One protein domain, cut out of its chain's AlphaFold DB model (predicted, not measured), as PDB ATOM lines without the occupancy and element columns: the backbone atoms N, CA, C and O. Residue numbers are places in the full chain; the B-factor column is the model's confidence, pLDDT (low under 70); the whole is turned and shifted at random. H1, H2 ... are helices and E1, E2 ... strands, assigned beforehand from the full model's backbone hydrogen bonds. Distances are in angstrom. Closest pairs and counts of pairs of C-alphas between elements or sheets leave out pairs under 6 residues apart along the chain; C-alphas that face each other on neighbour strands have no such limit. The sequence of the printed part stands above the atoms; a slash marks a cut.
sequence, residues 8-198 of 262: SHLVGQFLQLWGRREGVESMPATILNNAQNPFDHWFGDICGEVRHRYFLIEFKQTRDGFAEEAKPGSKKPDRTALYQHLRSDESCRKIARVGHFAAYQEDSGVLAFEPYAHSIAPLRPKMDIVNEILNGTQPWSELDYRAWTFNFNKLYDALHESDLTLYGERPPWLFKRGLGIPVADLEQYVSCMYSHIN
ATOM      1  N   SER A   8     123.867  43.866 106.879       82.38
ATOM      2  CA  SER A   8     124.180  44.729 108.024       82.38
ATOM      3  C   SER A   8     123.886  46.225 107.818       82.38
ATOM      4  O   SER A   8     123.621  46.929 108.792       82.38
ATOM      5  N   HIS A   9     123.874  46.739 106.580       87.94
ATOM      6  CA  HIS A   9     123.461  48.121 106.299       87.94
ATOM      7  C   HIS A   9     121.958  48.326 106.525       87.94
ATOM      8  O   HIS A   9     121.559  49.387 107.003       87.94
ATOM      9  N   LEU A  10     121.127  47.321 106.228       91.56
ATOM     10  CA  LEU A  10     119.678  47.397 106.436       91.56
ATOM     11  C   LEU A  10     119.326  47.265 107.925       91.56
ATOM     12  O   LEU A  10     118.486  48.016 108.415       91.56
ATOM     13  N   VAL A  11     120.043  46.404 108.659       91.94
ATOM     14  CA  VAL A  11     119.970  46.327 110.131       91.94
ATOM     15  C   VAL A  11     120.381  47.667 110.760       91.94
ATOM     16  O   VAL A  11     119.666  48.205 111.604       91.94
ATOM     17  N   GLY A  12     121.480  48.274 110.297       91.50
ATOM     18  CA  GLY A  12     121.906  49.609 110.733       91.50
ATOM     19  C   GLY A  12     120.884  50.709 110.417       91.50
ATOM     20  O   GLY A  12     120.611  51.557 111.265       91.50
ATOM     21  N   GLN A  13     120.265  50.674 109.230       92.75
ATOM     22  CA  GLN A  13     119.188  51.592 108.844       92.75
ATOM     23  C   GLN A  13     117.953  51.426 109.745       92.75
ATOM     24  O   GLN A  13     117.374  52.423 110.172       92.75
ATOM     25  N   PHE A  14     117.564  50.189 110.069       94.75
ATOM     26  CA  PHE A  14     116.469  49.897 110.996       94.75
ATOM     27  C   PHE A  14     116.742  50.459 112.398       94.75
ATOM     28  O   PHE A  14     115.912  51.200 112.923       94.75
ATOM     29  N   LEU A  15     117.919  50.188 112.972       93.69
ATOM     30  CA  LEU A  15     118.295  50.679 114.303       93.69
ATOM     31  C   LEU A  15     118.377  52.215 114.356       93.69
ATOM     32  O   LEU A  15     117.919  52.822 115.323       93.69
ATOM     33  N   GLN A  16     118.882  52.865 113.298       92.62
ATOM     34  CA  GLN A  16     118.902  54.329 113.198       92.62
ATOM     35  C   GLN A  16     117.485  54.926 113.157       92.62
ATOM     36  O   GLN A  16     117.226  55.954 113.788       92.62
ATOM     37  N   LEU A  17     116.565  54.303 112.415       93.06
ATOM     38  CA  LEU A  17     115.165  54.724 112.361       93.06
ATOM     39  C   LEU A  17     114.457  54.500 113.707       93.06
ATOM     40  O   LEU A  17     113.673  55.355 114.118       93.06
ATOM     41  N   TRP A  18     114.782  53.411 114.409       93.06
ATOM     42  CA  TRP A  18     114.218  53.073 115.716       93.06
ATOM     43  C   TRP A  18     114.645  54.043 116.815       93.06
ATOM     44  O   TRP A  18     113.783  54.704 117.392       93.06
ATOM     45  N   GLY A  19     115.950  54.242 117.030       90.88
ATOM     46  CA  GLY A  19     116.439  55.189 118.041       90.88
ATOM     47  C   GLY A  19     115.968  56.629 117.785       90.88
ATOM     48  O   GLY A  19     115.654  57.365 118.718       90.88
ATOM     49  N   ARG A  20     115.810  57.023 116.510       90.38
ATOM     50  CA  ARG A  20     115.206  58.314 116.140       90.38
ATOM     51  C   ARG A  20     113.720  58.417 116.518       90.38
ATOM     52  O   ARG A  20     113.245  59.525 116.753       90.38
ATOM     53  N   ARG A  21     112.977  57.309 116.522       90.69
ATOM     54  CA  ARG A  21     111.541  57.268 116.841       90.69
ATOM     55  C   ARG A  21     111.316  57.210 118.356       90.69
ATOM     56  O   ARG A  21     110.531  58.005 118.869       90.69
ATOM     57  N   GLU A  22     112.072  56.378 119.072       86.69
ATOM     58  CA  GLU A  22     112.052  56.312 120.544       86.69
ATOM     59  C   GLU A  22     112.472  57.643 121.183       86.69
ATOM     60  O   GLU A  22     111.797  58.125 122.090       86.69
ATOM     61  N   GLY A  23     113.504  58.305 120.645       83.38
ATOM     62  CA  GLY A  23     113.935  59.640 121.082       83.38
ATOM     63  C   GLY A  23     112.920  60.772 120.843       83.38
ATOM     64  O   GLY A  23     113.186  61.910 121.221       83.38
ATOM     65  N   VAL A  24     111.773  60.484 120.213       83.19
ATOM     66  CA  VAL A  24     110.653  61.423 120.021       83.19
ATOM     67  C   VAL A  24     109.408  61.003 120.806       83.19
ATOM     68  O   VAL A  24     108.705  61.872 121.312       83.19
ATOM     69  N   GLU A  25     109.116  59.702 120.911       73.69
ATOM     70  CA  GLU A  25     107.868  59.209 121.526       73.69
ATOM     71  C   GLU A  25     108.041  58.571 122.912       73.69
ATOM     72  O   GLU A  25     107.045  58.261 123.562       73.69
ATOM     73  N   SER A  26     109.279  58.389 123.386       63.03
ATOM     74  CA  SER A  26     109.621  57.901 124.734       63.03
ATOM     75  C   SER A  26     108.936  56.588 125.148       63.03
ATOM     76  O   SER A  26     108.754  56.324 126.336       63.03
ATOM     77  N   MET A  27     108.569  55.746 124.177       67.19
ATOM     78  CA  MET A  27     108.096  54.381 124.399       67.19
ATOM     79  C   MET A  27     109.286  53.426 124.250       67.19
ATOM     80  O   MET A  27     109.685  53.178 123.117       67.19
ATOM     81  N   PRO A  28     109.876  52.909 125.343       73.75
ATOM     82  CA  PRO A  28     111.023  52.020 125.241       73.75
ATOM     83  C   PRO A  28     110.593  50.621 124.796       73.75
ATOM     84  O   PRO A  28     109.754  49.977 125.436       73.75
ATOM     85  N   ALA A  29     111.231  50.123 123.744       83.00
ATOM     86  CA  ALA A  29     111.385  48.697 123.520       83.00
ATOM     87  C   ALA A  29     112.754  48.230 124.034       83.00
ATOM     88  O   ALA A  29     113.646  49.021 124.334       83.00
ATOM     89  N   THR A  30     112.951  46.917 124.107       88.19
ATOM     90  CA  THR A  30     114.295  46.346 124.237       88.19
ATOM     91  C   THR A  30     114.601  45.593 122.954       88.19
ATOM     92  O   THR A  30     113.945  44.600 122.657       88.19
ATOM     93  N   ILE A  31     115.573  46.068 122.170       90.19
ATOM     94  CA  ILE A  31     115.996  45.414 120.924       90.19
ATOM     95  C   ILE A  31     117.325  44.705 121.127       90.19
ATOM     96  O   ILE A  31     118.350  45.323 121.411       90.19
ATOM     97  N   LEU A  32     117.305  43.399 120.896       87.75
ATOM     98  CA  LEU A  32     118.482  42.578 120.715       87.75
ATOM     99  C   LEU A  32     118.843  42.557 119.221       87.75
ATOM    100  O   LEU A  32     118.210  41.875 118.414       87.75
ATOM    101  N   ASN A  33     119.879  43.315 118.857       85.56
ATOM    102  CA  ASN A  33     120.597  43.086 117.606       85.56
ATOM    103  C   ASN A  33     121.401  41.791 117.752       85.56
ATOM    104  O   ASN A  33     122.252  41.683 118.642       85.56
ATOM    105  N   ASN A  34     121.102  40.804 116.914       71.69
ATOM    106  CA  ASN A  34     121.655  39.464 117.046       71.69
ATOM    107  C   ASN A  34     123.010  39.279 116.354       71.69
ATOM    108  O   ASN A  34     123.708  38.309 116.656       71.69
ATOM    109  N   ALA A  35     123.424  40.228 115.508       65.06
ATOM    110  CA  ALA A  35     124.654  40.144 114.728       65.06
ATOM    111  C   ALA A  35     125.862  39.655 115.560       65.06
ATOM    112  O   ALA A  35     126.250  40.270 116.554       65.06
ATOM    113  N   GLN A  36     126.478  38.558 115.103       63.16
ATOM    114  CA  GLN A  36     127.652  37.905 115.708       63.16
ATOM    115  C   GLN A  36     127.436  37.238 117.086       63.16
ATOM    116  O   GLN A  36     128.409  37.005 117.804       63.16
ATOM    117  N   ASN A  37     126.206  36.872 117.462       68.81
ATOM    118  CA  ASN A  37     125.941  36.107 118.689       68.81
ATOM    119  C   ASN A  37     125.011  34.885 118.448       68.81
ATOM    120  O   ASN A  37     124.412  34.784 117.380       68.81
ATOM    121  N   PRO A  38     124.877  33.928 119.395       67.38
ATOM    122  CA  PRO A  38     124.118  32.687 119.169       67.38
ATOM    123  C   PRO A  38     122.634  32.877 118.825       67.38
ATOM    124  O   PRO A  38     122.065  32.044 118.122       67.38
ATOM    125  N   PHE A  39     122.017  33.974 119.278       73.69
ATOM    126  CA  PHE A  39     120.608  34.276 119.024       73.69
ATOM    127  C   PHE A  39     120.331  34.591 117.540       73.69
ATOM    128  O   PHE A  39     119.202  34.415 117.092       73.69
ATOM    129  N   ASP A  40     121.351  34.952 116.752       69.19
ATOM    130  CA  ASP A  40     121.292  35.154 115.290       69.19
ATOM    131  C   ASP A  40     120.788  33.901 114.566       69.19
ATOM    132  O   ASP A  40     119.891  33.934 113.724       69.19
ATOM    133  N   HIS A  41     121.310  32.749 114.984       70.12
ATOM    134  CA  HIS A  41     120.944  31.441 114.450       70.12
ATOM    135  C   HIS A  41     119.618  30.906 115.022       70.12
ATOM    136  O   HIS A  41     119.137  29.870 114.557       70.12
ATOM    137  N   TRP A  42     119.042  31.578 116.028       77.50
ATOM    138  CA  TRP A  42     117.818  31.157 116.725       77.50
ATOM    139  C   TRP A  42     116.596  32.019 116.375       77.50
ATOM    140  O   TRP A  42     115.478  31.511 116.346       77.50
ATOM    141  N   PHE A  43     116.799  33.314 116.107       83.25
ATOM    142  CA  PHE A  43     115.729  34.317 116.059       83.25
ATOM    143  C   PHE A  43     115.827  35.331 114.897       83.25
ATOM    144  O   PHE A  43     114.963  36.201 114.804       83.25
ATOM    145  N   GLY A  44     116.816  35.209 113.999       84.06
ATOM    146  CA  GLY A  44     117.063  36.159 112.897       84.06
ATOM    147  C   GLY A  44     117.861  37.394 113.338       84.06
ATOM    148  O   GLY A  44     118.235  37.489 114.503       84.06
ATOM    149  N   ASP A  45     118.130  38.346 112.439       90.69
ATOM    150  CA  ASP A  45     119.041  39.481 112.702       90.69
ATOM    151  C   ASP A  45     118.591  40.394 113.864       90.69
ATOM    152  O   ASP A  45     119.417  40.973 114.575       90.69
ATOM    153  N   ILE A  46     117.276  40.543 114.061       93.12
ATOM    154  CA  ILE A  46     116.666  41.343 115.130       93.12
ATOM    155  C   ILE A  46     115.652  40.499 115.902       93.12
ATOM    156  O   ILE A  46     114.705  39.966 115.322       93.12
ATOM    157  N   CYS A  47     115.773  40.501 117.229       93.94
ATOM    158  CA  CYS A  47     114.694  40.138 118.142       93.94
ATOM    159  C   CYS A  47     114.398  41.326 119.068       93.94
ATOM    160  O   CYS A  47     115.319  41.893 119.652       93.94
ATOM    161  N   GLY A  48     113.136  41.722 119.231       93.25
ATOM    162  CA  GLY A  48     112.757  42.815 120.131       93.25
ATOM    163  C   GLY A  48     111.594  42.469 121.055       93.25
ATOM    164  O   GLY A  48     110.701  41.718 120.673       93.25
ATOM    165  N   GLU A  49     111.600  43.035 122.261       92.06
ATOM    166  CA  GLU A  49     110.526  42.971 123.258       92.06
ATOM    167  C   GLU A  49     109.834  44.343 123.344       92.06
ATOM    168  O   GLU A  49     110.467  45.347 123.673       92.06
ATOM    169  N   VAL A  50     108.526  44.394 123.061       88.69
ATOM    170  CA  VAL A  50     107.677  45.581 123.263       88.69
ATOM    171  C   VAL A  50     106.584  45.234 124.268       88.69
ATOM    172  O   VAL A  50     105.657  44.473 123.975       88.69
ATOM    173  N   ARG A  51     106.678  45.811 125.472       84.25
ATOM    174  CA  ARG A  51     105.799  45.541 126.626       84.25
ATOM    175  C   ARG A  51     105.824  44.060 127.056       84.25
ATOM    176  O   ARG A  51     106.590  43.691 127.937       84.25
ATOM    177  N   HIS A  52     104.979  43.224 126.448       84.38
ATOM    178  CA  HIS A  52     104.807  41.786 126.728       84.38
ATOM    179  C   HIS A  52     104.639  40.979 125.426       84.38
ATOM    180  O   HIS A  52     103.900  39.989 125.372       84.38
ATOM    181  N   ARG A  53     105.264  41.455 124.345       89.50
ATOM    182  CA  ARG A  53     105.218  40.849 123.016       89.50
ATOM    183  C   ARG A  53     106.602  40.878 122.388       89.50
ATOM    184  O   ARG A  53     107.293  41.890 122.490       89.50
ATOM    185  N   TYR A  54     106.965  39.803 121.708       92.81
ATOM    186  CA  TYR A  54     108.217  39.697 120.968       92.81
ATOM    187  C   TYR A  54     107.993  39.917 119.477       92.81
ATOM    188  O   TYR A  54     106.939  39.570 118.948       92.81
ATOM    189  N   PHE A  55     108.981  40.448 118.775       93.81
ATOM    190  CA  PHE A  55     108.984  40.473 117.318       93.81
ATOM    191  C   PHE A  55     110.348  40.048 116.780       93.81
ATOM    192  O   PHE A  55     111.384  40.392 117.350       93.81
ATOM    193  N   LEU A  56     110.331  39.280 115.694       94.69
ATOM    194  CA  LEU A  56     111.512  38.806 114.978       94.69
ATOM    195  C   LEU A  56     111.574  39.485 113.608       94.69
ATOM    196  O   LEU A  56     110.537  39.597 112.945       94.69
ATOM    197  N   ILE A  57     112.759  39.905 113.164       94.44
ATOM    198  CA  ILE A  57     112.972  40.423 111.806       94.44
ATOM    199  C   ILE A  57     114.251  39.820 111.213       94.44
ATOM    200  O   ILE A  57     115.335  40.028 111.752       94.44
ATOM    201  N   GLU A  58     114.116  39.122 110.082       93.56
ATOM    202  CA  GLU A  58     115.238  38.715 109.218       93.56
ATOM    203  C   GLU A  58     115.378  39.720 108.059       93.56
ATOM    204  O   GLU A  58     114.369  40.160 107.497       93.56
ATOM    205  N   PHE A  59     116.607  40.075 107.677       93.69
ATOM    206  CA  PHE A  59     116.907  41.071 106.643       93.69
ATOM    207  C   PHE A  59     117.562  40.451 105.403       93.69
ATOM    208  O   PHE A  59     118.565  39.750 105.500       93.69
ATOM    209  N   LYS A  60     117.057  40.779 104.208       92.62
ATOM    210  CA  LYS A  60     117.678  40.438 102.911       92.62
ATOM    211  C   LYS A  60     117.767  41.687 102.037       92.62
ATOM    212  O   LYS A  60     116.954  42.597 102.172       92.62
ATOM    213  N   GLN A  61     118.718  41.739 101.099       90.50
ATOM    214  CA  GLN A  61     118.812  42.880 100.168       90.50
ATOM    215  C   GLN A  61     117.551  43.056  99.313       90.50
ATOM    216  O   GLN A  61     117.084  44.177  99.122       90.50
ATOM    217  N   THR A  62     116.979  41.949  98.840       91.25
ATOM    218  CA  THR A  62     115.746  41.913  98.051       91.25
ATOM    219  C   THR A  62     114.764  40.918  98.661       91.25
ATOM    220  O   THR A  62     115.168  39.961  99.326       91.25
ATOM    221  N   ARG A  63     113.468  41.097  98.380       90.44
ATOM    222  CA  ARG A  63     112.420  40.139  98.765       90.44
ATOM    223  C   ARG A  63     112.725  38.718  98.272       90.44
ATOM    224  O   ARG A  63     112.554  37.751  99.008       90.44
ATOM    225  N   ASP A  64     113.229  38.592  97.048       89.94
ATOM    226  CA  ASP A  64     113.511  37.288  96.441       89.94
ATOM    227  C   ASP A  64     114.662  36.547  97.147       89.94
ATOM    228  O   ASP A  64     114.701  35.321  97.120       89.94
ATOM    229  N   GLY A  65     115.537  37.255  97.877       91.12
ATOM    230  CA  GLY A  65     116.566  36.640  98.722       91.12
ATOM    231  C   GLY A  65     116.002  35.700  99.797       91.12
ATOM    232  O   GLY A  65     116.605  34.662 100.069       91.12
ATOM    233  N   PHE A  66     114.815  35.994 100.347       92.12
ATOM    234  CA  PHE A  66     114.123  35.079 101.266       92.12
ATOM    235  C   PHE A  66     113.670  33.803 100.545       92.12
ATOM    236  O   PHE A  66     113.819  32.698 101.068       92.12
ATOM    237  N   ALA A  67     113.147  33.946  99.323       89.81
ATOM    238  CA  ALA A  67     112.704  32.820  98.512       89.81
ATOM    239  C   ALA A  67     113.878  31.925  98.073       89.81
ATOM    240  O   ALA A  67     113.741  30.706  98.105       89.81
ATOM    241  N   GLU A  68     115.039  32.489  97.718       90.94
ATOM    242  CA  GLU A  68     116.249  31.706  97.412       90.94
ATOM    243  C   GLU A  68     116.754  30.901  98.624       90.94
ATOM    244  O   GLU A  68     117.105  29.728  98.486       90.94
ATOM    245  N   GLU A  69     116.754  31.491  99.825       88.12
ATOM    246  CA  GLU A  69     117.178  30.794 101.046       88.12
ATOM    247  C   GLU A  69     116.202  29.689 101.487       88.12
ATOM    248  O   GLU A  69     116.645  28.692 102.058       88.12
ATOM    249  N   ALA A  70     114.906  29.806 101.184       87.00
ATOM    250  CA  ALA A  70     113.876  28.824 101.542       87.00
ATOM    251  C   ALA A  70     113.531  27.807 100.426       87.00
ATOM    252  O   ALA A  70     112.525  27.091 100.514       87.00
ATOM    253  N   LYS A  71     114.346  27.713  99.363       84.38
ATOM    254  CA  LYS A  71     114.198  26.683  98.318       84.38
ATOM    255  C   LYS A  71     114.686  25.300  98.780       84.38
ATOM    256  O   LYS A  71     115.720  25.189  99.444       84.38
ATOM    257  N   PRO A  72     114.026  24.201  98.361       78.88
ATOM    258  CA  PRO A  72     114.580  22.853  98.484       78.88
ATOM    259  C   PRO A  72     115.993  22.765  97.891       78.88
ATOM    260  O   PRO A  72     116.203  23.120  96.733       78.88
ATOM    261  N   GLY A  73     116.958  22.303  98.691       75.12
ATOM    262  CA  GLY A  73     118.374  22.239  98.305       75.12
ATOM    263  C   GLY A  73     119.190  23.517  98.553       75.12
ATOM    264  O   GLY A  73     120.350  23.567  98.143       75.12
ATOM    265  N   SER A  74     118.637  24.539  99.219       81.81
ATOM    266  CA  SER A  74     119.413  25.705  99.670       81.81
ATOM    267  C   SER A  74     120.456  25.336 100.744       81.81
ATOM    268  O   SER A  74     120.448  24.248 101.324       81.81
ATOM    269  N   LYS A  75     121.345  26.286 101.063       78.25
ATOM    270  CA  LYS A  75     122.304  26.168 102.180       78.25
ATOM    271  C   LYS A  75     121.667  26.355 103.570       78.25
ATOM    272  O   LYS A  75     122.355  26.126 104.563       78.25
ATOM    273  N   LYS A  76     120.393  26.765 103.639       78.12
ATOM    274  CA  LYS A  76     119.598  26.960 104.863       78.12
ATOM    275  C   LYS A  76     118.371  26.018 104.849       78.12
ATOM    276  O   LYS A  76     117.242  26.478 104.656       78.12
ATOM    277  N   PRO A  77     118.554  24.687 105.002       73.69
ATOM    278  CA  PRO A  77     117.441  23.726 104.961       73.69
ATOM    279  C   PRO A  77     116.396  23.981 106.060       73.69
ATOM    280  O   PRO A  77     115.226  23.643 105.885       73.69
ATOM    281  N   ASP A  78     116.809  24.627 107.149       75.44
ATOM    282  CA  ASP A  78     115.971  25.125 108.235       75.44
ATOM    283  C   ASP A  78     114.899  26.114 107.756       75.44
ATOM    284  O   ASP A  78     113.727  25.980 108.107       75.44
ATOM    285  N   ARG A  79     115.255  27.067 106.884       81.69
ATOM    286  CA  ARG A  79     114.299  28.062 106.368       81.69
ATOM    287  C   ARG A  79     113.333  27.458 105.355       81.69
ATOM    288  O   ARG A  79     112.150  27.796 105.359       81.69
ATOM    289  N   THR A  80     113.797  26.491 104.565       82.06
ATOM    290  CA  THR A  80     112.938  25.673 103.696       82.06
ATOM    291  C   THR A  80     111.900  24.898 104.507       82.06
ATOM    292  O   THR A  80     110.712  24.922 104.179       82.06
ATOM    293  N   ALA A  81     112.323  24.223 105.577       79.69
ATOM    294  CA  ALA A  81     111.437  23.410 106.401       79.69
ATOM    295  C   ALA A  81     110.467  24.265 107.238       79.69
ATOM    296  O   ALA A  81     109.275  23.956 107.281       79.69
ATOM    297  N   LEU A  82     110.937  25.387 107.796       85.06
ATOM    298  CA  LEU A  82     110.095  26.406 108.427       85.06
ATOM    299  C   LEU A  82     108.998  26.900 107.476       85.06
ATOM    300  O   LEU A  82     107.826  26.924 107.847       85.06
ATOM    301  N   TYR A  83     109.347  27.243 106.233       86.75
ATOM    302  CA  TYR A  83     108.358  27.689 105.256       86.75
ATOM    303  C   TYR A  83     107.295  26.618 104.974       86.75
ATOM    304  O   TYR A  83     106.105  26.925 105.029       86.75
ATOM    305  N   GLN A  84     107.678  25.354 104.744       83.88
ATOM    306  CA  GLN A  84     106.686  24.289 104.525       83.88
ATOM    307  C   GLN A  84     105.804  24.040 105.759       83.88
ATOM    308  O   GLN A  84     104.603  23.825 105.602       83.88
ATOM    309  N   HIS A  85     106.357  24.132 106.972       85.38
ATOM    310  CA  HIS A  85     105.581  24.019 108.208       85.38
ATOM    311  C   HIS A  85     104.564  25.164 108.365       85.38
ATOM    312  O   HIS A  85     103.404  24.909 108.674       85.38
ATOM    313  N   LEU A  86     104.926  26.413 108.048       86.50
ATOM    314  CA  LEU A  86     103.980  27.541 108.073       86.50
ATOM    315  C   LEU A  86     102.893  27.446 106.980       86.50
ATOM    316  O   LEU A  86     101.827  28.052 107.116       86.50
ATOM    317  N   ARG A  87     103.105  26.664 105.912       84.00
ATOM    318  CA  ARG A  87     102.052  26.352 104.926       84.00
ATOM    319  C   ARG A  87     101.045  25.321 105.444       84.00
ATOM    320  O   ARG A  87      99.871  25.429 105.096       84.00
ATOM    321  N   SER A  88     101.472  24.350 106.255       81.75
ATOM    322  CA  SER A  88     100.599  23.285 106.776       81.75
ATOM    323  C   SER A  88      99.951  23.612 108.125       81.75
ATOM    324  O   SER A  88      98.780  23.292 108.314       81.75
ATOM    325  N   ASP A  89     100.652  24.287 109.037       85.00
ATOM    326  CA  ASP A  89     100.156  24.602 110.380       85.00
ATOM    327  C   ASP A  89      99.525  26.006 110.451       85.00
ATOM    328  O   ASP A  89     100.178  27.034 110.259       85.00
ATOM    329  N   GLU A  90      98.219  26.060 110.722       83.19
ATOM    330  CA  GLU A  90      97.468  27.312 110.858       83.19
ATOM    331  C   GLU A  90      97.764  28.075 112.157       83.19
ATOM    332  O   GLU A  90      97.724  29.307 112.156       83.19
ATOM    333  N   SER A  91      98.074  27.385 113.256       83.94
ATOM    334  CA  SER A  91      98.372  28.025 114.541       83.94
ATOM    335  C   SER A  91      99.717  28.747 114.463       83.94
ATOM    336  O   SER A  91      99.794  29.958 114.679       83.94
ATOM    337  N   CYS A  92     100.748  28.040 114.003       86.38
ATOM    338  CA  CYS A  92     102.079  28.586 113.781       86.38
ATOM    339  C   CYS A  92     102.075  29.714 112.732       86.38
ATOM    340  O   CYS A  92     102.713  30.748 112.942       86.38
ATOM    341  N   ARG A  93     101.300  29.585 111.639       86.56
ATOM    342  CA  ARG A  93     101.143  30.657 110.636       86.56
ATOM    343  C   ARG A  93     100.475  31.911 111.197       86.56
ATOM    344  O   ARG A  93     100.903  33.013 110.854       86.56
ATOM    345  N   LYS A  94      99.458  31.776 112.055       83.94
ATOM    346  CA  LYS A  94      98.800  32.927 112.703       83.94
ATOM    347  C   LYS A  94      99.754  33.693 113.619       83.94
ATOM    348  O   LYS A  94      99.726  34.920 113.590       83.94
ATOM    349  N   ILE A  95     100.615  32.995 114.362       86.25
ATOM    350  CA  ILE A  95     101.619  33.639 115.222       86.25
ATOM    351  C   ILE A  95     102.718  34.301 114.371       86.25
ATOM    352  O   ILE A  95     103.012  35.481 114.563       86.25
ATOM    353  N   ALA A  96     103.252  33.601 113.358       88.06
ATOM    354  CA  ALA A  96     104.234  34.163 112.422       88.06
ATOM    355  C   ALA A  96     103.737  35.467 111.776       88.06
ATOM    356  O   ALA A  96     104.465  36.456 111.726       88.06
ATOM    357  N   ARG A  97     102.472  35.485 111.330       85.88
ATOM    358  CA  ARG A  97     101.838  36.614 110.631       85.88
ATOM    359  C   ARG A  97     101.895  37.942 111.395       85.88
ATOM    360  O   ARG A  97     101.913  38.990 110.754       85.88
ATOM    361  N   VAL A  98     101.884  37.906 112.728       86.75
ATOM    362  CA  VAL A  98     101.819  39.109 113.579       86.75
ATOM    363  C   VAL A  98     103.133  39.444 114.283       86.75
ATOM    364  O   VAL A  98     103.188  40.456 114.977       86.75
ATOM    365  N   GLY A  99     104.179  38.622 114.133       90.12
ATOM    366  CA  GLY A  99     105.390  38.757 114.946       90.12
ATOM    367  C   GLY A  99     106.691  38.176 114.386       90.12
ATOM    368  O   GLY A  99     107.713  38.289 115.056       90.12
ATOM    369  N   HIS A 100     106.701  37.607 113.178       93.31
ATOM    370  CA  HIS A 100     107.932  37.290 112.447       93.31
ATOM    371  C   HIS A 100     107.882  37.936 111.062       93.31
ATOM    372  O   HIS A 100     107.033  37.602 110.232       93.31
ATOM    373  N   PHE A 101     108.792  38.872 110.821       93.81
ATOM    374  CA  PHE A 101     108.812  39.726 109.642       93.81
ATOM    375  C   PHE A 101     110.064  39.487 108.793       93.81
ATOM    376  O   PHE A 101     111.133  39.137 109.287       93.81
ATOM    377  N   ALA A 102     109.912  39.711 107.498       94.00
ATOM    378  CA  ALA A 102     110.986  39.826 106.533       94.00
ATOM    379  C   ALA A 102     111.160  41.306 106.177       94.00
ATOM    380  O   ALA A 102     110.180  41.969 105.827       94.00
ATOM    381  N   ALA A 103     112.390  41.812 106.250       95.19
ATOM    382  CA  ALA A 103     112.744  43.179 105.882       95.19
ATOM    383  C   ALA A 103     113.652  43.219 104.646       95.19
ATOM    384  O   ALA A 103     114.621  42.464 104.547       95.19
ATOM    385  N   TYR A 104     113.359  44.114 103.704       94.19
ATOM    386  CA  TYR A 104     114.159  44.305 102.491       94.19
ATOM    387  C   TYR A 104     114.075  45.740 101.965       94.19
ATOM    388  O   TYR A 104     113.192  46.510 102.347       94.19
ATOM    389  N   GLN A 105     114.994  46.113 101.075       92.31
ATOM    390  CA  GLN A 105     114.949  47.407 100.399       92.31
ATOM    391  C   GLN A 105     114.130  47.304  99.107       92.31
ATOM    392  O   GLN A 105     114.375  46.437  98.270       92.31
ATOM    393  N   GLU A 106     113.149  48.188  98.940       88.56
ATOM    394  CA  GLU A 106     112.466  48.382  97.658       88.56
ATOM    395  C   GLU A 106     113.335  49.181  96.674       88.56
ATOM    396  O   GLU A 106     114.228  49.928  97.082       88.56
ATOM    397  N   ASP A 107     112.990  49.137  95.381       84.44
ATOM    398  CA  ASP A 107     113.583  49.980  94.323       84.44
ATOM    399  C   ASP A 107     113.519  51.490  94.645       84.44
ATOM    400  O   ASP A 107     114.328  52.284  94.168       84.44
ATOM    401  N   SER A 108     112.558  51.887  95.487       82.81
ATOM    402  CA  SER A 108     112.374  53.240  96.024       82.81
ATOM    403  C   SER A 108     113.449  53.663  97.042       82.81
ATOM    404  O   SER A 108     113.474  54.818  97.470       82.81
ATOM    405  N   GLY A 109     114.306  52.735  97.483       84.56
ATOM    406  CA  GLY A 109     115.232  52.901  98.605       84.56
ATOM    407  C   GLY A 109     114.571  52.784  99.985       84.56
ATOM    408  O   GLY A 109     115.270  52.806 101.003       84.56
ATOM    409  N   VAL A 110     113.245  52.639 100.056       88.81
ATOM    410  CA  VAL A 110     112.512  52.487 101.319       88.81
ATOM    411  C   VAL A 110     112.745  51.090 101.895       88.81
ATOM    412  O   VAL A 110     112.771  50.097 101.170       88.81
ATOM    413  N   LEU A 111     112.918  51.021 103.218       93.00
ATOM    414  CA  LEU A 111     112.950  49.765 103.959       93.00
ATOM    415  C   LEU A 111     111.508  49.277 104.170       93.00
ATOM    416  O   LEU A 111     110.722  49.915 104.883       93.00
ATOM    417  N   ALA A 112     111.183  48.178 103.500       92.94
ATOM    418  CA  ALA A 112     109.903  47.492 103.533       92.94
ATOM    419  C   ALA A 112     109.936  46.317 104.514       92.94
ATOM    420  O   ALA A 112     110.973  45.679 104.692       92.94
ATOM    421  N   PHE A 113     108.783  46.021 105.112       93.25
ATOM    422  CA  PHE A 113     108.582  44.900 106.028       93.25
ATOM    423  C   PHE A 113     107.284  44.176 105.668       93.25
ATOM    424  O   PHE A 113     106.249  44.823 105.543       93.25
ATOM    425  N   GLU A 114     107.297  42.854 105.547       90.88
ATOM    426  CA  GLU A 114     106.079  42.035 105.415       90.88
ATOM    427  C   GLU A 114     106.223  40.739 106.234       90.88
ATOM    428  O   GLU A 114     107.338  40.415 106.652       90.88
ATOM    429  N   PRO A 115     105.148  39.995 106.555       90.81
ATOM    430  CA  PRO A 115     105.280  38.814 107.405       90.81
ATOM    431  C   PRO A 115     106.108  37.716 106.716       90.81
ATOM    432  O   PRO A 115     105.906  37.428 105.539       90.81
ATOM    433  N   TYR A 116     107.026  37.076 107.444       91.44
ATOM    434  CA  TYR A 116     108.134  36.277 106.890       91.44
ATOM    435  C   TYR A 116     107.712  35.201 105.872       91.44
ATOM    436  O   TYR A 116     108.306  35.068 104.805       91.44
ATOM    437  N   ALA A 117     106.641  34.454 106.151       88.81
ATOM    438  CA  ALA A 117     106.156  33.422 105.230       88.81
ATOM    439  C   ALA A 117     105.594  33.987 103.908       88.81
ATOM    440  O   ALA A 117     105.546  33.267 102.913       88.81
ATOM    441  N   HIS A 118     105.187  35.260 103.879       88.12
ATOM    442  CA  HIS A 118     104.665  35.932 102.688       88.12
ATOM    443  C   HIS A 118     105.774  36.506 101.793       88.12
ATOM    444  O   HIS A 118     105.519  36.690 100.606       88.12
ATOM    445  N   SER A 119     106.996  36.751 102.293       89.62
ATOM    446  CA  SER A 119     108.126  37.174 101.439       89.62
ATOM    447  C   SER A 119     108.728  36.010 100.649       89.62
ATOM    448  O   SER A 119     109.107  36.170  99.491       89.62
ATOM    449  N   ILE A 120     108.729  34.817 101.248       89.44
ATOM    450  CA  ILE A 120     109.134  33.560 100.608       89.44
ATOM    451  C   ILE A 120     108.117  33.115  99.548       89.44
ATOM    452  O   ILE A 120     108.492  32.521  98.534       89.44
ATOM    453  N   ALA A 121     106.828  33.372  99.779       84.44
ATOM    454  CA  ALA A 121     105.766  32.842  98.936       84.44
ATOM    455  C   ALA A 121     105.843  33.359  97.481       84.44
ATOM    456  O   ALA A 121     106.097  34.552  97.249       84.44
ATOM    457  N   PRO A 122     105.611  32.486  96.480       75.62
ATOM    458  CA  PRO A 122     105.578  32.893  95.082       75.62
ATOM    459  C   PRO A 122     104.362  33.793  94.844       75.62
ATOM    460  O   PRO A 122     103.243  33.447  95.213       75.62
ATOM    461  N   LEU A 123     104.570  34.947  94.208       71.62
ATOM    462  CA  LEU A 123     103.485  35.889  93.940       71.62
ATOM    463  C   LEU A 123     102.553  35.341  92.854       71.62
ATOM    464  O   LEU A 123     102.950  35.231  91.693       71.62
ATOM    465  N   ARG A 124     101.309  35.023  93.224       70.19
ATOM    466  CA  ARG A 124     100.312  34.469  92.297       70.19
ATOM    467  C   ARG A 124      99.343  35.533  91.763       70.19
ATOM    468  O   ARG A 124      99.046  36.509  92.460       70.19
ATOM    469  N   PRO A 125      98.810  35.367  90.537       72.81
ATOM    470  CA  PRO A 125      97.721  36.193  90.029       72.81
ATOM    471  C   PRO A 125      96.515  36.196  90.975       72.81
ATOM    472  O   PRO A 125      96.071  35.151  91.449       72.81
ATOM    473  N   LYS A 126      95.917  37.375  91.195       70.44
ATOM    474  CA  LYS A 126      94.750  37.536  92.085       70.44
ATOM    475  C   LYS A 126      93.572  36.622  91.709       70.44
ATOM    476  O   LYS A 126      92.837  36.200  92.594       70.44
ATOM    477  N   MET A 127      93.394  36.323  90.420       74.19
ATOM    478  CA  MET A 127      92.325  35.434  89.949       74.19
ATOM    479  C   MET A 127      92.517  33.989  90.419       74.19
ATOM    480  O   MET A 127      91.547  33.367  90.835       74.19
ATOM    481  N   ASP A 128      93.749  33.481  90.430       74.62
ATOM    482  CA  ASP A 128      94.054  32.107  90.846       74.62
ATOM    483  C   ASP A 128      93.760  31.923  92.341       74.62
ATOM    484  O   ASP A 128      93.107  30.963  92.740       74.62
ATOM    485  N   ILE A 129      94.162  32.911  93.148       70.44
ATOM    486  CA  ILE A 129      93.876  32.988  94.588       70.44
ATOM    487  C   ILE A 129      92.360  33.027  94.844       70.44
ATOM    488  O   ILE A 129      91.857  32.298  95.695       70.44
ATOM    489  N   VAL A 130      91.611  33.847  94.093       72.25
ATOM    490  CA  VAL A 130      90.140  33.916  94.202       72.25
ATOM    491  C   VAL A 130      89.490  32.582  93.825       72.25
ATOM    492  O   VAL A 130      88.591  32.133  94.532       72.25
ATOM    493  N   ASN A 131      89.961  31.924  92.766       73.56
ATOM    494  CA  ASN A 131      89.451  30.621  92.347       73.56
ATOM    495  C   ASN A 131      89.701  29.543  93.416       73.56
ATOM    496  O   ASN A 131      88.794  28.773  93.718       73.56
ATOM    497  N   GLU A 132      90.883  29.503  94.041       71.44
ATOM    498  CA  GLU A 132      91.168  28.547  95.124       71.44
ATOM    499  C   GLU A 132      90.334  28.799  96.386       71.44
ATOM    500  O   GLU A 132      89.840  27.844  96.986       71.44
ATOM    501  N   ILE A 133      90.099  30.062  96.754       70.69
ATOM    502  CA  ILE A 133      89.217  30.414  97.880       70.69
ATOM    503  C   ILE A 133      87.774  29.962  97.600       70.69
ATOM    504  O   ILE A 133      87.136  29.367  98.469       70.69
ATOM    505  N   LEU A 134      87.260  30.198  96.387       75.12
ATOM    506  CA  LEU A 134      85.906  29.788  95.988       75.12
ATOM    507  C   LEU A 134      85.749  28.262  95.890       75.12
ATOM    508  O   LEU A 134      84.676  27.741  96.188       75.12
ATOM    509  N   ASN A 135      86.813  27.543  95.529       76.06
ATOM    510  CA  ASN A 135      86.826  26.080  95.435       76.06
ATOM    511  C   ASN A 135      87.001  25.368  96.795       76.06
ATOM    512  O   ASN A 135      87.109  24.143  96.832       76.06
ATOM    513  N   GLY A 136      87.050  26.098  97.916       61.91
ATOM    514  CA  GLY A 136      87.167  25.524  99.264       61.91
ATOM    515  C   GLY A 136      88.555  24.970  99.613       61.91
ATOM    516  O   GLY A 136      88.763  24.481 100.725       61.91
ATOM    517  N   THR A 137      89.519  25.070  98.700       59.09
ATOM    518  CA  THR A 137      90.936  24.790  98.948       59.09
ATOM    519  C   THR A 137      91.508  25.814  99.931       59.09
ATOM    520  O   THR A 137      91.680  26.983  99.589       59.09
ATOM    521  N   GLN A 138      91.760  25.373 101.169       59.03
ATOM    522  CA  GLN A 138      92.277  26.215 102.254       59.03
ATOM    523  C   GLN A 138      93.805  26.470 102.121       59.03
ATOM    524  O   GLN A 138      94.265  26.858 101.053       59.03
ATOM    525  N   PRO A 139      94.616  26.476 103.194       55.66
ATOM    526  CA  PRO A 139      95.040  27.738 103.797       55.66
ATOM    527  C   PRO A 139      96.209  28.455 103.096       55.66
ATOM    528  O   PRO A 139      96.595  29.548 103.506       55.66
ATOM    529  N   TRP A 140      96.808  27.854 102.068       58.84
ATOM    530  CA  TRP A 140      98.005  28.371 101.389       58.84
ATOM    531  C   TRP A 140      97.746  29.658 100.595       58.84
ATOM    532  O   TRP A 140      98.644  30.490 100.478       58.84
ATOM    533  N   SER A 141      96.508  29.871 100.143       61.50
ATOM    534  CA  SER A 141      96.053  31.118  99.512       61.50
ATOM    535  C   SER A 141      96.231  32.358 100.401       61.50
ATOM    536  O   SER A 141      96.286  33.473  99.884       61.50
ATOM    537  N   GLU A 142      96.389  32.191 101.722       64.81
ATOM    538  CA  GLU A 142      96.761  33.284 102.620       64.81
ATOM    539  C   GLU A 142      98.209  33.765 102.441       64.81
ATOM    540  O   GLU A 142      98.487  34.916 102.760       64.81
ATOM    541  N   LEU A 143      99.133  32.908 101.995       69.38
ATOM    542  CA  LEU A 143     100.563  33.220 101.881       69.38
ATOM    543  C   LEU A 143     100.940  33.719 100.481       69.38
ATOM    544  O   LEU A 143     101.740  34.639 100.361       69.38
ATOM    545  N   ASP A 144     100.327  33.157  99.436       65.88
ATOM    546  CA  ASP A 144     100.689  33.370  98.025       65.88
ATOM    547  C   ASP A 144     100.373  34.787  97.456       65.88
ATOM    548  O   ASP A 144     100.439  35.013  96.241       65.88
ATOM    549  N   TYR A 145     100.015  35.764  98.301       60.72
ATOM    550  CA  TYR A 145      99.698  37.142  97.902       60.72
ATOM    551  C   TYR A 145     100.522  38.189  98.664       60.72
ATOM    552  O   TYR A 145     100.909  37.978  99.813       60.72
ATOM    553  N   ARG A 146     100.734  39.363  98.040       61.00
ATOM    554  CA  ARG A 146     101.347  40.539  98.691       61.00
ATOM    555  C   ARG A 146     100.458  41.047  99.833       61.00
ATOM    556  O   ARG A 146      99.590  41.899  99.626       61.00
ATOM    557  N   ALA A 147     100.679  40.512 101.027       55.66
ATOM    558  CA  ALA A 147     100.005  40.906 102.251       55.66
ATOM    559  C   ALA A 147     100.859  41.924 103.020       55.66
ATOM    560  O   ALA A 147     101.843  41.575 103.659       55.66
ATOM    561  N   TRP A 148     100.421  43.183 102.975       69.12
ATOM    562  CA  TRP A 148     100.807  44.245 103.915       69.12
ATOM    563  C   TRP A 148     102.316  44.480 104.027       69.12
ATOM    564  O   TRP A 148     102.919  44.346 105.087       69.12
ATOM    565  N   THR A 149     102.904  44.949 102.931       81.88
ATOM    566  CA  THR A 149     104.188  45.645 102.976       81.88
ATOM    567  C   THR A 149     104.035  46.941 103.793       81.88
ATOM    568  O   THR A 149     103.400  47.911 103.364       81.88
ATOM    569  N   PHE A 150     104.576  46.948 105.008       86.75
ATOM    570  CA  PHE A 150     104.709  48.114 105.876       86.75
ATOM    571  C   PHE A 150     105.980  48.894 105.517       86.75
ATOM    572  O   PHE A 150     106.971  48.321 105.073       86.75
ATOM    573  N   ASN A 151     105.975  50.204 105.771       90.94
ATOM    574  CA  ASN A 151     107.211  50.970 105.929       90.94
ATOM    575  C   ASN A 151     107.559  51.058 107.424       90.94
ATOM    576  O   ASN A 151     106.718  50.744 108.269       90.94
ATOM    577  N   PHE A 152     108.773  51.518 107.746       92.44
ATOM    578  CA  PHE A 152     109.267  51.570 109.127       92.44
ATOM    579  C   PHE A 152     108.262  52.163 110.128       92.44
ATOM    580  O   PHE A 152     107.943  51.508 111.115       92.44
ATOM    581  N   ASN A 153     107.725  53.362 109.859       89.62
ATOM    582  CA  ASN A 153     106.804  54.030 110.785       89.62
ATOM    583  C   ASN A 153     105.580  53.154 111.078       89.62
ATOM    584  O   ASN A 153     105.301  52.883 112.237       89.62
ATOM    585  N   LYS A 154     104.910  52.622 110.045       87.56
ATOM    586  CA  LYS A 154     103.731  51.761 110.236       87.56
ATOM    587  C   LYS A 154     104.036  50.497 111.040       87.56
ATOM    588  O   LYS A 154     103.170  50.057 111.788       87.56
ATOM    589  N   LEU A 155     105.227  49.910 110.877       90.44
ATOM    590  CA  LEU A 155     105.642  48.760 111.681       90.44
ATOM    591  C   LEU A 155     105.882  49.176 113.140       90.44
ATOM    592  O   LEU A 155     105.340  48.541 114.037       90.44
ATOM    593  N   TYR A 156     106.648  50.246 113.376       91.19
ATOM    594  CA  TYR A 156     106.920  50.764 114.720       91.19
ATOM    595  C   TYR A 156     105.626  51.113 115.462       91.19
ATOM    596  O   TYR A 156     105.429  50.664 116.591       91.19
ATOM    597  N   ASP A 157     104.740  51.878 114.821       86.06
ATOM    598  CA  ASP A 157     103.486  52.341 115.409       86.06
ATOM    599  C   ASP A 157     102.628  51.127 115.812       86.06
ATOM    600  O   ASP A 157     102.188  51.026 116.955       86.06
ATOM    601  N   ALA A 158     102.483  50.138 114.921       85.12
ATOM    602  CA  ALA A 158     101.699  48.928 115.177       85.12
ATOM    603  C   ALA A 158     102.339  47.956 116.197       85.12
ATOM    604  O   ALA A 158     101.608  47.254 116.902       85.12
ATOM    605  N   LEU A 159     103.676  47.922 116.310       88.00
ATOM    606  CA  LEU A 159     104.407  47.175 117.350       88.00
ATOM    607  C   LEU A 159     104.275  47.816 118.736       88.00
ATOM    608  O   LEU A 159     104.225  47.090 119.729       88.00
ATOM    609  N   HIS A 160     104.189  49.145 118.826       85.88
ATOM    610  CA  HIS A 160     103.986  49.855 120.096       85.88
ATOM    611  C   HIS A 160     102.530  49.940 120.517       85.88
ATOM    612  O   HIS A 160     102.256  50.035 121.718       85.88
ATOM    613  N   GLU A 161     101.612  49.866 119.559       78.25
ATOM    614  CA  GLU A 161     100.179  49.962 119.775       78.25
ATOM    615  C   GLU A 161      99.710  48.985 120.867       78.25
ATOM    616  O   GLU A 161     100.093  47.813 120.964       78.25
ATOM    617  N   SER A 162      98.844  49.484 121.731       63.47
ATOM    618  CA  SER A 162      98.110  48.707 122.710       63.47
ATOM    619  C   SER A 162      97.078  47.751 122.082       63.47
ATOM    620  O   SER A 162      96.489  46.997 122.848       63.47
ATOM    621  N   ASP A 163      96.951  47.676 120.728       56.88
ATOM    622  CA  ASP A 163      95.781  47.172 119.945       56.88
ATOM    623  C   ASP A 163      96.012  46.269 118.572       56.88
ATOM    624  O   ASP A 163      96.639  46.874 117.723       56.88
ATOM    625  N   LEU A 164      95.684  44.975 118.048       48.31
ATOM    626  CA  LEU A 164      95.028  43.509 118.115       48.31
ATOM    627  C   LEU A 164      93.478  43.002 118.259       48.31
ATOM    628  O   LEU A 164      93.265  41.841 118.585       48.31
ATOM    629  N   THR A 165      92.362  43.715 117.969       47.22
ATOM    630  CA  THR A 165      90.976  43.200 117.663       47.22
ATOM    631  C   THR A 165      90.256  44.165 116.688       47.22
ATOM    632  O   THR A 165      90.638  45.314 116.613       47.22
ATOM    633  N   LEU A 166      89.261  43.807 115.874       44.12
ATOM    634  CA  LEU A 166      89.124  44.481 114.553       44.12
ATOM    635  C   LEU A 166      88.034  45.553 114.372       44.12
ATOM    636  O   LEU A 166      86.914  45.393 114.843       44.12
ATOM    637  N   TYR A 167      88.346  46.593 113.583       50.12
ATOM    638  CA  TYR A 167      87.348  47.495 112.988       50.12
ATOM    639  C   TYR A 167      86.637  46.755 111.844       50.12
ATOM    640  O   TYR A 167      87.280  46.373 110.869       50.12
ATOM    641  N   GLY A 168      85.326  46.533 111.967       44.53
ATOM    642  CA  GLY A 168      84.583  45.530 111.184       44.53
ATOM    643  C   GLY A 168      84.414  45.771 109.675       44.53
ATOM    644  O   GLY A 168      83.744  44.977 109.024       44.53
ATOM    645  N   GLU A 169      84.991  46.836 109.112       44.78
ATOM    646  CA  GLU A 169      84.734  47.288 107.730       44.78
ATOM    647  C   GLU A 169      85.993  47.358 106.841       44.78
ATOM    648  O   GLU A 169      85.923  47.750 105.675       44.78
ATOM    649  N   ARG A 170      87.166  46.975 107.364       40.31
ATOM    650  CA  ARG A 170      88.434  46.833 106.617       40.31
ATOM    651  C   ARG A 170      89.139  45.532 107.048       40.31
ATOM    652  O   ARG A 170      88.718  44.944 108.041       40.31
ATOM    653  N   PRO A 171      90.089  44.980 106.261       47.12
ATOM    654  CA  PRO A 171      90.287  43.530 106.236       47.12
ATOM    655  C   PRO A 171      90.791  42.956 107.577       47.12
ATOM    656  O   PRO A 171      91.447  43.691 108.318       47.12
ATOM    657  N   PRO A 172      90.485  41.678 107.899       42.50
ATOM    658  CA  PRO A 172      90.339  41.193 109.284       42.50
ATOM    659  C   PRO A 172      91.637  40.964 110.089       42.50
ATOM    660  O   PRO A 172      91.772  39.960 110.784       42.50
ATOM    661  N   TRP A 173      92.602  41.880 109.993       48.03
ATOM    662  CA  TRP A 173      93.939  41.775 110.589       48.03
ATOM    663  C   TRP A 173      94.691  43.134 110.647       48.03
ATOM    664  O   TRP A 173      95.867  43.218 110.305       48.03
ATOM    665  N   LEU A 174      94.011  44.214 111.078       48.75
ATOM    666  CA  LEU A 174      94.619  45.523 111.432       48.75
ATOM    667  C   LEU A 174      94.595  45.853 112.947       48.75
ATOM    668  O   LEU A 174      95.645  46.129 113.513       48.75
ATOM    669  N   PHE A 175      93.427  45.683 113.596       52.50
ATOM    670  CA  PHE A 175      93.256  45.356 115.033       52.50
ATOM    671  C   PHE A 175      93.483  46.513 116.137       52.50
ATOM    672  O   PHE A 175      93.807  47.583 115.646       52.50
ATOM    673  N   LYS A 176      93.417  46.613 117.535       51.00
ATOM    674  CA  LYS A 176      92.688  46.295 118.888       51.00
ATOM    675  C   LYS A 176      93.067  45.362 120.205       51.00
ATOM    676  O   LYS A 176      92.187  45.212 121.049       51.00
ATOM    677  N   ARG A 177      94.263  44.696 120.387       53.38
ATOM    678  CA  ARG A 177      95.316  44.352 121.461       53.38
ATOM    679  C   ARG A 177      96.831  44.017 120.966       53.38
ATOM    680  O   ARG A 177      97.253  42.875 121.058       53.38
ATOM    681  N   GLY A 178      97.699  44.979 120.555       73.31
ATOM    682  CA  GLY A 178      98.726  45.135 119.426       73.31
ATOM    683  C   GLY A 178      99.880  44.167 119.037       73.31
ATOM    684  O   GLY A 178     100.023  43.127 119.665       73.31
ATOM    685  N   LEU A 179     100.613  44.467 117.930       86.75
ATOM    686  CA  LEU A 179     101.470  43.512 117.164       86.75
ATOM    687  C   LEU A 179     102.622  42.896 117.977       86.75
ATOM    688  O   LEU A 179     103.189  43.515 118.876       86.75
ATOM    689  N   GLY A 180     103.020  41.695 117.559       89.00
ATOM    690  CA  GLY A 180     104.053  40.857 118.160       89.00
ATOM    691  C   GLY A 180     103.489  39.532 118.688       89.00
ATOM    692  O   GLY A 180     102.283  39.365 118.848       89.00
ATOM    693  N   ILE A 181     104.386  38.591 118.963       91.12
ATOM    694  CA  ILE A 181     104.131  37.282 119.570       91.12
ATOM    695  C   ILE A 181     103.929  37.468 121.080       91.12
ATOM    696  O   ILE A 181     104.873  37.894 121.750       91.12
ATOM    697  N   PRO A 182     102.760  37.153 121.663       87.88
ATOM    698  CA  PRO A 182     102.569  37.211 123.110       87.88
ATOM    699  C   PRO A 182     103.548  36.304 123.871       87.88
ATOM    700  O   PRO A 182     103.885  35.215 123.411       87.88
ATOM    701  N   VAL A 183     103.959  36.706 125.080       86.56
ATOM    702  CA  VAL A 183     104.885  35.929 125.945       86.56
ATOM    703  C   VAL A 183     104.434  34.475 126.184       86.56
ATOM    704  O   VAL A 183     105.285  33.603 126.374       86.56
ATOM    705  N   ALA A 184     103.121  34.218 126.168       86.31
ATOM    706  CA  ALA A 184     102.530  32.885 126.304       86.31
ATOM    707  C   ALA A 184     102.689  32.017 125.040       86.31
ATOM    708  O   ALA A 184     102.930  30.819 125.151       86.31
ATOM    709  N   ASP A 185     102.619  32.630 123.857       88.38
ATOM    710  CA  ASP A 185     102.641  31.933 122.564       88.38
ATOM    711  C   ASP A 185     104.073  31.758 122.028       88.38
ATOM    712  O   ASP A 185     104.310  30.972 121.111       88.38
ATOM    713  N   LEU A 186     105.052  32.473 122.606       89.56
ATOM    714  CA  LEU A 186     106.452  32.440 122.174       89.56
ATOM    715  C   LEU A 186     107.028  31.017 122.174       89.56
ATOM    716  O   LEU A 186     107.648  30.622 121.195       89.56
ATOM    717  N   GLU A 187     106.832  30.231 123.233       90.12
ATOM    718  CA  GLU A 187     107.408  28.879 123.306       90.12
ATOM    719  C   GLU A 187     106.769  27.916 122.301       90.12
ATOM    720  O   GLU A 187     107.477  27.119 121.678       90.12
ATOM    721  N   GLN A 188     105.461  28.055 122.054       88.62
ATOM    722  CA  GLN A 188     104.800  27.353 120.959       88.62
ATOM    723  C   GLN A 188     105.427  27.763 119.621       88.62
ATOM    724  O   GLN A 188     105.787  26.897 118.832       88.62
ATOM    725  N   TYR A 189     105.617  29.060 119.373       88.75
ATOM    726  CA  TYR A 189     106.152  29.544 118.104       88.75
ATOM    727  C   TYR A 189     107.616  29.158 117.858       88.75
ATOM    728  O   TYR A 189     107.971  28.774 116.748       88.75
ATOM    729  N   VAL A 190     108.467  29.180 118.883       89.06
ATOM    730  CA  VAL A 190     109.848  28.688 118.766       89.06
ATOM    731  C   VAL A 190     109.857  27.167 118.556       89.06
ATOM    732  O   VAL A 190     110.641  26.655 117.760       89.06
ATOM    733  N   SER A 191     108.909  26.441 119.155       86.50
ATOM    734  CA  SER A 191     108.693  25.023 118.839       86.50
ATOM    735  C   SER A 191     108.208  24.815 117.396       86.50
ATOM    736  O   SER A 191     108.676  23.890 116.742       86.50
ATOM    737  N   CYS A 192     107.360  25.696 116.848       84.00
ATOM    738  CA  CYS A 192     107.011  25.707 115.423       84.00
ATOM    739  C   CYS A 192     108.259  25.922 114.550       84.00
ATOM    740  O   CYS A 192     108.496  25.161 113.610       84.00
ATOM    741  N   MET A 193     109.082  26.929 114.882       83.62
ATOM    742  CA  MET A 193     110.307  27.269 114.150       83.62
ATOM    743  C   MET A 193     111.247  26.072 114.006       83.62
ATOM    744  O   MET A 193     111.811  25.871 112.934       83.62
ATOM    745  N   TYR A 194     111.353  25.254 115.055       83.44
ATOM    746  CA  TYR A 194     112.294  24.138 115.137       83.44
ATOM    747  C   TYR A 194     111.670  22.739 115.058       83.44
ATOM    748  O   TYR A 194     112.387  21.746 115.153       83.44
ATOM    749  N   SER A 195     110.364  22.648 114.794       78.12
ATOM    750  CA  SER A 195     109.571  21.409 114.663       78.12
ATOM    751  C   SER A 195     110.115  20.376 113.667       78.12
ATOM    752  O   SER A 195     109.749  19.203 113.716       78.12
ATOM    753  N   HIS A 196     110.979  20.813 112.754       72.31
ATOM    754  CA  HIS A 196     111.592  20.019 111.696       72.31
ATOM    755  C   HIS A 196     113.020  19.537 112.024       72.31
ATOM    756  O   HIS A 196     113.652  18.893 111.185       72.31
ATOM    757  N   ILE A 197     113.557  19.883 113.202       75.88
ATOM    758  CA  ILE A 197     114.893  19.485 113.663       75.88
ATOM    759  C   ILE A 197     114.752  18.413 114.751       75.88
ATOM    760  O   ILE A 197     113.913  18.517 115.643       75.88
ATOM    761  N   ASN A 198     115.578  17.368 114.680       79.06
ATOM    762  CA  ASN A 198     115.538  16.266 115.637       79.06
ATOM    763  C   ASN A 198     116.167  16.672 116.978       79.06
ATOM    764  O   ASN A 198     117.164  17.397 117.022       79.06
TER     765      ASN A 198
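Overview. This is residues 8 to 198 of the 262 residues of an uncharacterized protein of Roseateles sp. YR242 (UniProt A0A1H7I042). A strongly twisted sheet of five strands has helices on both faces, H3, H5 and H6 on one and H9 on the other, while H1 runs beside the strands. Off the sheet, H10 packs across H4 and H5, H8 packs on the end of H4 with H7 beyond it, far out at one side, and a long loop, residues 161 to 185, leads from H9 to H10. The printed part has 191 residues with ten named helices and five named strands, in the order H1 E1 H2 E2 E3 H3 H4 H5 E4 E5 H6 H7 H8 H9 H10. The mixed sheet runs E1 E2 E3 E4 E5; the class is mixed, and the whole is compact, radius of gyration of the C-alphas 16.4 A, spanning 50 by 43 by 38 A.

Arrangement. H1, residues 8 to 25, stands at the sheet's level, 0.7 A in height. Edge strand E1, residues 30 to 33, is antiparallel to E2, residues 46 to 50, with N 32 and O 47 2.8 A apart; H2, residues 40 to 43, only grazes the sheet. E2 and E3, residues 53 to 59, form a hairpin, N 48 and O 55 at 2.9 A. E3, H3 (residues 63 to 69), H4 (77 to 88), H5 (90 to 99) and E4 (100 to 105) make a strand-helix-strand unit, two parallel neighbour strands with helices between; N 101 and O 56 are 2.8 A apart. H4 touches H5 only at the corner, closest C-alphas Leu 86 and Arg 93, 4.9 A. E4 and E5, residues 111 to 115, form a hairpin, N 102 and O 114 at 2.8 A. H6, residues 116 to 120, touches H3, closest C-alphas Ala 67 and Ile 120, 4.2 A. H7, residues 126 to 134, only just touches H8, residues 139 to 142, with 3 pairs of C-alphas within 8 A, the closest Ile 129 and Ser 141, 5.7 A. H9, residues 152 to 160, is on the opposite face from H5, at a height of 7.7 A. H10, residues 186 to 194, touches H4 at a steep tilt of 62 degrees, opposite ways, closest C-alphas Leu 82 and Met 193, 5.8 A. Every O i to N i+4 pair is within hydrogen-bond range in H4, H7, H9 and H10, against 13 of 14 in H1, 2 of 3 in H3, 5 of 6 in H5 and 0 of 1 in H6, which has 1 of 2 O i to N i+3 pairs; H2 and H8 are too short.

Along the chain. H1 begins at C-alpha 8 (124.180, 44.729, 108.024) and is 25.7 A long. E3 measures 20.1 A, E4 17.2 A and H4 16.9 A. H10 ends at C-alpha 194 (112.294, 24.138, 115.137).

Size, cuts and confidence. The C-alphas farthest apart, Gly 23 and Asn 135, are 50.2 A apart. The printed part has no cut; the link H9 to H10 is long. Mean pLDDT of the printed part is 80.2, with 36 residues under 70, among them 136 to 148 and 162 to 177.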